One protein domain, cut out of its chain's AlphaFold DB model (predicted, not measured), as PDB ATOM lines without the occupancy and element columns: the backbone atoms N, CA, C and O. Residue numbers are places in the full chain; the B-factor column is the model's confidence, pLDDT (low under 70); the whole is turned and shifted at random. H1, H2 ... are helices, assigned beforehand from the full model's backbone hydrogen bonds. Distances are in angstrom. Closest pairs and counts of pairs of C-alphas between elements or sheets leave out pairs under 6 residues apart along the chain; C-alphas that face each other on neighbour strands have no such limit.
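This is residues 210 to 280 of the 282 residues of an uncharacterized protein of Pseudomonas chlororaphis (UniProt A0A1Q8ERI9). Five short helices are set round a common middle that no helix runs through, mostly crossing one another, in a rounded, compact body. H2 and H3 fold back on each other as a helical hairpin; H1 packs on H4 and H5, and H5 also crosses the end of H2. The printed part has 71 residues with five named helices, H1 to H5 in chain order, and no named strand; the class is all helix. The radius of gyration of the C-alphas is 10.5 A, and the spans are 26 by 24 by 23 A.

H1, residues 210 to 220, touches H4, residues 256 to 266, at a steep tilt of 64 degrees, opposite ways; their closest C-alphas, of Leu 213 and Lys 260, are 6.1 A apart. H1 touches H5, residues 271 to 278, at a steep tilt of 43 degrees, the same way, closest at the C-alphas of Tyr 212 and Asp 275, 6.0 A. H1 only just touches H2, residues 228 to 237, with 3 pairs of C-alphas within 8 A, the closest those of Leu 220 and Arg 230, 5.6 A. H2 forms a hairpin with H3, residues 242 to 249, at a shallow tilt of 34 degrees, only just short of steep, opposite ways; the closest C-alphas, of Leu 231 and Ser 249, are 5.9 A apart. H2 touches H5 about perpendicular, at 80 degrees, closest at the C-alphas of Lys 237 and Ala 277, 6.7 A. H3 and H4 are near each other, while H2 and H4 are apart. In H1, H2, H3, H4 and H5 every O i to N i+4 pair is within hydrogen-bond range.

H1 begins at C-alpha 210 (-42.114, 48.070, -4.085) and is 15.2 A long. H4 is 15.4 A long, H2 14.4 A, H5 10.9 A and H3 10.7 A. H5 ends at C-alpha 278 (-40.184, 41.609, -18.422).

The C-alphas of Ser 223 and Ser 241, 28.1 A apart, are the two farthest apart. The printed part has no cut and no long link. No printed residue is under 70 in pLDDT.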
ATOM      1  N   SER A 210     -42.704  46.810  -3.633       87.94
ATOM      2  CA  SER A 210     -42.114  48.070  -4.085       87.94
ATOM      3  C   SER A 210     -41.069  47.871  -5.186       87.94
ATOM      4  O   SER A 210     -41.035  48.678  -6.112       87.94
ATOM      5  N   GLU A 211     -40.290  46.788  -5.149       93.69
ATOM      6  CA  GLU A 211     -39.352  46.423  -6.218       93.69
ATOM      7  C   GLU A 211     -40.082  46.001  -7.497       93.69
ATOM      8  O   GLU A 211     -39.764  46.520  -8.566       93.69
ATOM      9  N   TYR A 212     -41.114  45.150  -7.399       94.50
ATOM     10  CA  TYR A 212     -41.937  44.786  -8.560       94.50
ATOM     11  C   TYR A 212     -42.548  46.025  -9.226       94.50
ATOM     12  O   TYR A 212     -42.447  46.205 -10.437       94.50
ATOM     13  N   LEU A 213     -43.139  46.924  -8.432       95.25
ATOM     14  CA  LEU A 213     -43.735  48.161  -8.941       95.25
ATOM     15  C   LEU A 213     -42.701  49.087  -9.586       95.25
ATOM     16  O   LEU A 213     -43.014  49.733 -10.582       95.25
ATOM     17  N   ALA A 214     -41.488  49.178  -9.032       94.81
ATOM     18  CA  ALA A 214     -40.420  49.993  -9.598       94.81
ATOM     19  C   ALA A 214     -39.961  49.450 -10.958       94.81
ATOM     20  O   ALA A 214     -39.904  50.217 -11.919       94.81
ATOM     21  N   ASN A 215     -39.722  48.141 -11.060       95.81
ATOM     22  CA  ASN A 215     -39.330  47.498 -12.314       95.81
ATOM     23  C   ASN A 215     -40.410  47.660 -13.387       95.81
ATOM     24  O   ASN A 215     -40.128  48.151 -14.482       95.81
ATOM     25  N   ILE A 216     -41.661  47.329 -13.055       96.56
ATOM     26  CA  ILE A 216     -42.787  47.434 -13.989       96.56
ATOM     27  C   ILE A 216     -42.989  48.886 -14.437       96.56
ATOM     28  O   ILE A 216     -43.118  49.143 -15.634       96.56
ATOM     29  N   ALA A 217     -42.959  49.853 -13.512       96.50
ATOM     30  CA  ALA A 217     -43.079  51.266 -13.862       96.50
ATOM     31  C   ALA A 217     -41.927  51.726 -14.771       96.50
ATOM     32  O   ALA A 217     -42.181  52.391 -15.769       96.50
ATOM     33  N   SER A 218     -40.683  51.328 -14.487       96.12
ATOM     34  CA  SER A 218     -39.522  51.705 -15.309       96.12
ATOM     35  C   SER A 218     -39.637  51.222 -16.757       96.12
ATOM     36  O   SER A 218     -39.268  51.942 -17.684       96.12
ATOM     37  N   TYR A 219     -40.218  50.036 -16.963       96.56
ATOM     38  CA  TYR A 219     -40.484  49.519 -18.296       96.56
ATOM     39  C   TYR A 219     -41.643  50.264 -18.959       96.56
ATOM     40  O   TYR A 219     -41.556  50.617 -20.127       96.56
ATOM     41  N   LEU A 220     -42.733  50.535 -18.246       96.62
ATOM     42  CA  LEU A 220     -43.936  51.124 -18.842       96.62
ATOM     43  C   LEU A 220     -43.820  52.626 -19.133       96.62
ATOM     44  O   LEU A 220     -44.587  53.137 -19.947       96.62
ATOM     45  N   LEU A 221     -42.897  53.340 -18.492       97.06
ATOM     46  CA  LEU A 221     -42.754  54.786 -18.646       97.06
ATOM     47  C   LEU A 221     -41.848  55.157 -19.830       97.06
ATOM     48  O   LEU A 221     -40.742  54.644 -19.992       97.06
ATOM     49  N   VAL A 222     -42.314  56.111 -20.638       96.44
ATOM     50  CA  VAL A 222     -41.539  56.813 -21.669       96.44
ATOM     51  C   VAL A 222     -41.770  58.306 -21.462       96.44
ATOM     52  O   VAL A 222     -42.909  58.767 -21.499       96.44
ATOM     53  N   SER A 223     -40.700  59.068 -21.221       94.75
ATOM     54  CA  SER A 223     -40.788  60.511 -20.930       94.75
ATOM     55  C   SER A 223     -41.745  60.831 -19.767       94.75
ATOM     56  O   SER A 223     -42.642  61.664 -19.896       94.75
ATOM     57  N   ASP A 224     -41.584  60.119 -18.646       94.75
ATOM     58  CA  ASP A 224     -42.336  60.277 -17.386       94.75
ATOM     59  C   ASP A 224     -43.835  59.937 -17.433       94.75
ATOM     60  O   ASP A 224     -44.562  60.152 -16.457       94.75
ATOM     61  N   LYS A 225     -44.313  59.373 -18.548       97.06
ATOM     62  CA  LYS A 225     -45.706  58.950 -18.713       97.06
ATOM     63  C   LYS A 225     -45.809  57.513 -19.188       97.06
ATOM     64  O   LYS A 225     -44.953  57.031 -19.923       97.06
ATOM     65  N   ALA A 226     -46.872  56.832 -18.768       96.88
ATOM     66  CA  ALA A 226     -47.117  55.452 -19.161       96.88
ATOM     67  C   ALA A 226     -47.394  55.368 -20.669       96.88
ATOM     68  O   ALA A 226     -48.325  56.006 -21.173       96.88
ATOM     69  N   ASP A 227     -46.591  54.584 -21.382       97.94
ATOM     70  CA  ASP A 227     -46.723  54.378 -22.817       97.94
ATOM     71  C   ASP A 227     -47.788  53.319 -23.127       97.94
ATOM     72  O   ASP A 227     -47.770  52.205 -22.595       97.94
ATOM     73  N   LYS A 228     -48.726  53.662 -24.016       96.69
ATOM     74  CA  LYS A 228     -49.845  52.778 -24.364       96.69
ATOM     75  C   LYS A 228     -49.370  51.487 -25.035       96.69
ATOM     76  O   LYS A 228     -49.904  50.423 -24.735       96.69
ATOM     77  N   ALA A 229     -48.382  51.564 -25.927       97.00
ATOM     78  CA  ALA A 229     -47.910  50.390 -26.655       97.00
ATOM     79  C   ALA A 229     -47.216  49.397 -25.709       97.00
ATOM     80  O   ALA A 229     -47.446  48.192 -25.811       97.00
ATOM     81  N   ARG A 230     -46.435  49.892 -24.739       97.12
ATOM     82  CA  ARG A 230     -45.813  49.052 -23.702       97.12
ATOM     83  C   ARG A 230     -46.835  48.426 -22.753       97.12
ATOM     84  O   ARG A 230     -46.689  47.249 -22.422       97.12
ATOM     85  N   LEU A 231     -47.874  49.169 -22.361       96.81
ATOM     86  CA  LEU A 231     -48.995  48.635 -21.575       96.81
ATOM     87  C   LEU A 231     -49.709  47.503 -22.328       96.81
ATOM     88  O   LEU A 231     -49.869  46.408 -21.792       96.81
ATOM     89  N   ASP A 232     -50.083  47.732 -23.587       95.38
ATOM     90  CA  ASP A 232     -50.781  46.733 -24.401       95.38
ATOM     91  C   ASP A 232     -49.920  45.470 -24.603       95.38
ATOM     92  O   ASP A 232     -50.414  44.348 -24.460       95.38
ATOM     93  N   ALA A 233     -48.618  45.643 -24.868       95.75
ATOM     94  CA  ALA A 233     -47.669  44.544 -25.034       95.75
ATOM     95  C   ALA A 233     -47.508  43.711 -23.752       95.75
ATOM     96  O   ALA A 233     -47.559  42.480 -23.804       95.75
ATOM     97  N   LEU A 234     -47.353  44.359 -22.591       96.50
ATOM     98  CA  LEU A 234     -47.229  43.658 -21.312       96.50
ATOM     99  C   LEU A 234     -48.534  42.937 -20.938       96.50
ATOM    100  O   LEU A 234     -48.499  41.772 -20.539       96.50
ATOM    101  N   GLY A 235     -49.686  43.587 -21.135       95.44
ATOM    102  CA  GLY A 235     -51.003  42.997 -20.881       95.44
ATOM    103  C   GLY A 235     -51.277  41.751 -21.732       95.44
ATOM    104  O   GLY A 235     -51.810  40.760 -21.227       95.44
ATOM    105  N   ALA A 236     -50.854  41.764 -23.002       94.81
ATOM    106  CA  ALA A 236     -50.960  40.609 -23.892       94.81
ATOM    107  C   ALA A 236     -50.079  39.432 -23.433       94.81
ATOM    108  O   ALA A 236     -50.523  38.283 -23.460       94.81
ATOM    109  N   LYS A 237     -48.855  39.703 -22.958       95.62
ATOM    110  CA  LYS A 237     -47.919  38.664 -22.492       95.62
ATOM    111  C   LYS A 237     -48.417  37.916 -21.266       95.62
ATOM    112  O   LYS A 237     -48.343  36.690 -21.220       95.62
ATOM    113  N   ILE A 238     -48.940  38.643 -20.286       95.75
ATOM    114  CA  ILE A 238     -49.414  38.047 -19.030       95.75
ATOM    115  C   ILE A 238     -50.824  37.450 -19.144       95.75
ATOM    116  O   ILE A 238     -51.319  36.890 -18.168       95.75
ATOM    117  N   LYS A 239     -51.457  37.537 -20.327       95.31
ATOM    118  CA  LYS A 239     -52.802  37.014 -20.619       95.31
ATOM    119  C   LYS A 239     -53.854  37.520 -19.624       95.31
ATOM    120  O   LYS A 239     -54.597  36.730 -19.041       95.31
ATOM    121  N   LEU A 240     -53.898  38.840 -19.418       91.88
ATOM    122  CA  LEU A 240     -54.934  39.465 -18.593       91.88
ATOM    123  C   LEU A 240     -56.339  39.096 -19.091       91.88
ATOM    124  O   LEU A 240     -56.563  38.909 -20.287       91.88
ATOM    125  N   SER A 241     -57.305  39.047 -18.169       91.62
ATOM    126  CA  SER A 241     -58.717  38.951 -18.552       91.62
ATOM    127  C   SER A 241     -59.109  40.147 -19.442       91.62
ATOM    128  O   SER A 241     -58.533  41.225 -19.276       91.62
ATOM    129  N   PRO A 242     -60.102  40.032 -20.344       92.31
ATOM    130  CA  PRO A 242     -60.485  41.139 -21.229       92.31
ATOM    131  C   PRO A 242     -60.842  42.441 -20.487       92.31
ATOM    132  O   PRO A 242     -60.492  43.538 -20.933       92.31
ATOM    133  N   GLY A 243     -61.490  42.327 -19.321       92.50
ATOM    134  CA  GLY A 243     -61.796  43.476 -18.462       92.50
ATOM    135  C   GLY A 243     -60.532  44.117 -17.892       92.50
ATOM    136  O   GLY A 243     -60.340  45.327 -18.008       92.50
ATOM    137  N   SER A 244     -59.623  43.295 -17.365       93.44
ATOM    138  CA  SER A 244     -58.325  43.742 -16.853       93.44
ATOM    139  C   SER A 244     -57.455  44.361 -17.947       93.44
ATOM    140  O   SER A 244     -56.779  45.346 -17.690       93.44
ATOM    141  N   GLN A 245     -57.490  43.837 -19.175       92.25
ATOM    142  CA  GLN A 245     -56.729  44.377 -20.300       92.25
ATOM    143  C   GLN A 245     -57.233  45.770 -20.697       92.25
ATOM    144  O   GLN A 245     -56.436  46.686 -20.864       92.25
ATOM    145  N   THR A 246     -58.556  45.953 -20.756       93.31
ATOM    146  CA  THR A 246     -59.172  47.262 -21.034       93.31
ATOM    147  C   THR A 246     -58.791  48.292 -19.969       93.31
ATOM    148  O   THR A 246     -58.427  49.424 -20.284       93.31
ATOM    149  N   LEU A 247     -58.834  47.883 -18.698       93.88
ATOM    150  CA  LEU A 247     -58.457  48.719 -17.564       93.88
ATOM    151  C   LEU A 247     -56.951  49.036 -17.559       93.88
ATOM    152  O   LEU A 247     -56.576  50.183 -17.337       93.88
ATOM    153  N   PHE A 248     -56.091  48.076 -17.901       93.25
ATOM    154  CA  PHE A 248     -54.642  48.275 -18.000       93.25
ATOM    155  C   PHE A 248     -54.272  49.296 -19.087       93.25
ATOM    156  O   PHE A 248     -53.497  50.218 -18.838       93.25
ATOM    157  N   SER A 249     -54.892  49.204 -20.269       93.00
ATOM    158  CA  SER A 249     -54.695  50.169 -21.361       93.00
ATOM    159  C   SER A 249     -55.197  51.578 -21.016       93.00
ATOM    160  O   SER A 249     -54.727  52.554 -21.605       93.00
ATOM    161  N   SER A 250     -56.125  51.713 -20.059       97.12
ATOM    162  CA  SER A 250     -56.629  53.018 -19.600       97.12
ATOM    163  C   SER A 250     -55.597  53.826 -18.804       97.12
ATOM    164  O   SER A 250     -55.766  55.032 -18.630       97.12
ATOM    165  N   TYR A 251     -54.504  53.197 -18.358       97.50
ATOM    166  CA  TYR A 251     -53.434  53.870 -17.620       97.50
ATOM    167  C   TYR A 251     -52.470  54.655 -18.512       97.50
ATOM    168  O   TYR A 251     -51.576  55.328 -18.003       97.50
ATOM    169  N   ALA A 252     -52.644  54.601 -19.834       97.56
ATOM    170  CA  ALA A 252     -51.843  55.374 -20.770       97.56
ATOM    171  C   ALA A 252     -51.859  56.873 -20.421       97.56
ATOM    172  O   ALA A 252     -52.909  57.474 -20.190       97.56
ATOM    173  N   GLY A 253     -50.676  57.489 -20.387       97.31
ATOM    174  CA  GLY A 253     -50.505  58.903 -20.054       97.31
ATOM    175  C   GLY A 253     -50.461  59.233 -18.557       97.31
ATOM    176  O   GLY A 253     -50.182  60.387 -18.222       97.31
ATOM    177  N   GLN A 254     -50.688  58.264 -17.661       98.06
ATOM    178  CA  GLN A 254     -50.511  58.468 -16.221       98.06
ATOM    179  C   GLN A 254     -49.046  58.754 -15.869       98.06
ATOM    180  O   GLN A 254     -48.127  58.221 -16.493       98.06
ATOM    181  N   THR A 255     -48.842  59.582 -14.842       97.94
ATOM    182  CA  THR A 255     -47.519  59.801 -14.229       97.94
ATOM    183  C   THR A 255     -47.045  58.549 -13.487       97.94
ATOM    184  O   THR A 255     -47.861  57.710 -13.107       97.94
ATOM    185  N   GLU A 256     -45.744  58.441 -13.202       96.50
ATOM    186  CA  GLU A 256     -45.180  57.319 -12.431       96.50
ATOM    187  C   GLU A 256     -45.931  57.052 -11.116       96.50
ATOM    188  O   GLU A 256     -46.258  55.906 -10.803       96.50
ATOM    189  N   ALA A 257     -46.236  58.105 -10.351       96.31
ATOM    190  CA  ALA A 257     -46.917  57.975  -9.066       96.31
ATOM    191  C   ALA A 257     -48.348  57.431  -9.221       96.31
ATOM    192  O   ALA A 257     -48.764  56.558  -8.458       96.31
ATOM    193  N   GLN A 258     -49.082  57.919 -10.226       97.62
ATOM    194  CA  GLN A 258     -50.432  57.445 -10.538       97.62
ATOM    195  C   GLN A 258     -50.406  55.995 -11.018       97.62
ATOM    196  O   GLN A 258     -51.163  55.178 -10.501       97.62
ATOM    197  N   LEU A 259     -49.473  55.659 -11.916       97.81
ATOM    198  CA  LEU A 259     -49.316  54.309 -12.442       97.81
ATOM    199  C   LEU A 259     -49.008  53.312 -11.321       97.81
ATOM    200  O   LEU A 259     -49.682  52.293 -11.209       97.81
ATOM    201  N   LYS A 260     -48.038  53.610 -10.445       96.38
ATOM    202  CA  LYS A 260     -47.703  52.730  -9.311       96.38
ATOM    203  C   LYS A 260     -48.895  52.513  -8.382       96.38
ATOM    204  O   LYS A 260     -49.097  51.394  -7.916       96.38
ATOM    205  N   LEU A 261     -49.683  53.557  -8.124       96.25
ATOM    206  CA  LEU A 261     -50.885  53.447  -7.302       96.25
ATOM    207  C   LEU A 261     -51.947  52.569  -7.978       96.25
ATOM    208  O   LEU A 261     -52.466  51.656  -7.342       96.25
ATOM    209  N   SER A 262     -52.231  52.796  -9.261       97.31
ATOM    210  CA  SER A 262     -53.185  51.995 -10.032       97.31
ATOM    211  C   SER A 262     -52.766  50.523 -10.127       97.31
ATOM    212  O   SER A 262     -53.585  49.641  -9.874       97.31
ATOM    213  N   LEU A 263     -51.484  50.242 -10.378       96.75
ATOM    214  CA  LEU A 263     -50.934  48.881 -10.379       96.75
ATOM    215  C   LEU A 263     -51.048  48.209  -9.005       96.75
ATOM    216  O   LEU A 263     -51.434  47.044  -8.920       96.75
ATOM    217  N   LYS A 264     -50.741  48.932  -7.919       95.44
ATOM    218  CA  LYS A 264     -50.849  48.405  -6.551       95.44
ATOM    219  C   LYS A 264     -52.297  48.070  -6.189       95.44
ATOM    220  O   LYS A 264     -52.525  47.056  -5.541       95.44
ATOM    221  N   THR A 265     -53.257  48.899  -6.591       95.56
ATOM    222  CA  THR A 265     -54.672  48.705  -6.244       95.56
ATOM    223  C   THR A 265     -55.312  47.592  -7.069       95.56
ATOM    224  O   THR A 265     -55.912  46.683  -6.501       95.56
ATOM    225  N   GLU A 266     -55.153  47.629  -8.391       96.44
ATOM    226  CA  GLU A 266     -55.936  46.789  -9.310       96.44
ATOM    227  C   GLU A 266     -55.208  45.499  -9.722       96.44
ATOM    228  O   GLU A 266     -55.846  44.534 -10.132       96.44
ATOM    229  N   PHE A 267     -53.876  45.451  -9.594       95.31
ATOM    230  CA  PHE A 267     -53.046  44.341 -10.086       95.31
ATOM    231  C   PHE A 267     -52.110  43.747  -9.027       95.31
ATOM    232  O   PHE A 267     -51.148  43.065  -9.376       95.31
ATOM    233  N   SER A 268     -52.381  43.953  -7.732       93.62
ATOM    234  CA  SER A 268     -51.519  43.459  -6.639       93.62
ATOM    235  C   SER A 268     -51.193  41.960  -6.722       93.62
ATOM    236  O   SER A 268     -50.067  41.568  -6.413       93.62
ATOM    237  N   SER A 269     -52.139  41.131  -7.174       93.44
ATOM    238  CA  SER A 269     -51.966  39.684  -7.361       93.44
ATOM    239  C   SER A 269     -51.181  39.290  -8.615       93.44
ATOM    240  O   SER A 269     -50.729  38.150  -8.714       93.44
ATOM    241  N   ASP A 270     -51.025  40.200  -9.577       95.50
ATOM    242  CA  ASP A 270     -50.392  39.931 -10.873       95.50
ATOM    243  C   ASP A 270     -49.023  40.606 -11.037       95.50
ATOM    244  O   ASP A 270     -48.331  40.326 -12.016       95.50
ATOM    245  N   LEU A 271     -48.579  41.416 -10.064       94.88
ATOM    246  CA  LEU A 271     -47.275  42.098 -10.094       94.88
ATOM    247  C   LEU A 271     -46.102  41.135 -10.334       94.88
ATOM    248  O   LEU A 271     -45.223  41.425 -11.140       94.88
ATOM    249  N   GLU A 272     -46.098  39.963  -9.698       94.75
ATOM    250  CA  GLU A 272     -45.031  38.972  -9.899       94.75
ATOM    251  C   GLU A 272     -45.021  38.419 -11.335       94.75
ATOM    252  O   GLU A 272     -43.962  38.218 -11.927       94.75
ATOM    253  N   LYS A 273     -46.203  38.186 -11.922       94.81
ATOM    254  CA  LYS A 273     -46.315  37.699 -13.306       94.81
ATOM    255  C   LYS A 273     -45.877  38.769 -14.301       94.81
ATOM    256  O   LYS A 273     -45.244  38.439 -15.299       94.81
ATOM    257  N   MET A 274     -46.215  40.029 -14.023       95.88
ATOM    258  CA  MET A 274     -45.784  41.181 -14.811       95.88
ATOM    259  C   MET A 274     -44.262  41.310 -14.812       95.88
ATOM    260  O   MET A 274     -43.680  41.376 -15.885       95.88
ATOM    261  N   ASP A 275     -43.620  41.275 -13.644       95.88
ATOM    262  CA  ASP A 275     -42.158  41.372 -13.533       95.88
ATOM    263  C   ASP A 275     -41.448  40.210 -14.249       95.88
ATOM    264  O   ASP A 275     -40.568  40.442 -15.074       95.88
ATOM    265  N   LYS A 276     -41.918  38.967 -14.068       95.19
ATOM    266  CA  LYS A 276     -41.390  37.799 -14.799       95.19
ATOM    267  C   LYS A 276     -41.537  37.911 -16.318       95.19
ATOM    268  O   LYS A 276     -40.693  37.410 -17.052       95.19
ATOM    269  N   ALA A 277     -42.598  38.552 -16.810       95.94
ATOM    270  CA  ALA A 277     -42.791  38.760 -18.244       95.94
ATOM    271  C   ALA A 277     -41.819  39.793 -18.845       95.94
ATOM    272  O   ALA A 277     -41.633  39.799 -20.064       95.94
ATOM    273  N   LEU A 278     -41.208  40.645 -18.013       95.12
ATOM    274  CA  LEU A 278     -40.184  41.609 -18.422       95.12
ATOM    275  C   LEU A 278     -38.787  40.982 -18.483       95.12
ATOM    276  O   LEU A 278     -38.000  41.352 -19.348       95.12
ATOM    277  N   GLU A 279     -38.494  39.998 -17.628       93.56
ATOM    278  CA  GLU A 279     -37.189  39.312 -17.599       93.56
ATOM    279  C   GLU A 279     -36.879  38.520 -18.886       93.56
ATOM    280  O   GLU A 279     -35.725  38.207 -19.146       93.56
ATOM    281  N   VAL A 280     -37.882  38.213 -19.716       84.62
ATOM    282  CA  VAL A 280     -37.712  37.431 -20.958       84.62
ATOM    283  C   VAL A 280     -37.230  38.286 -22.148       84.62
ATOM    284  O   VAL A 280     -36.865  37.734 -23.182       84.62
TER     285      VAL A 280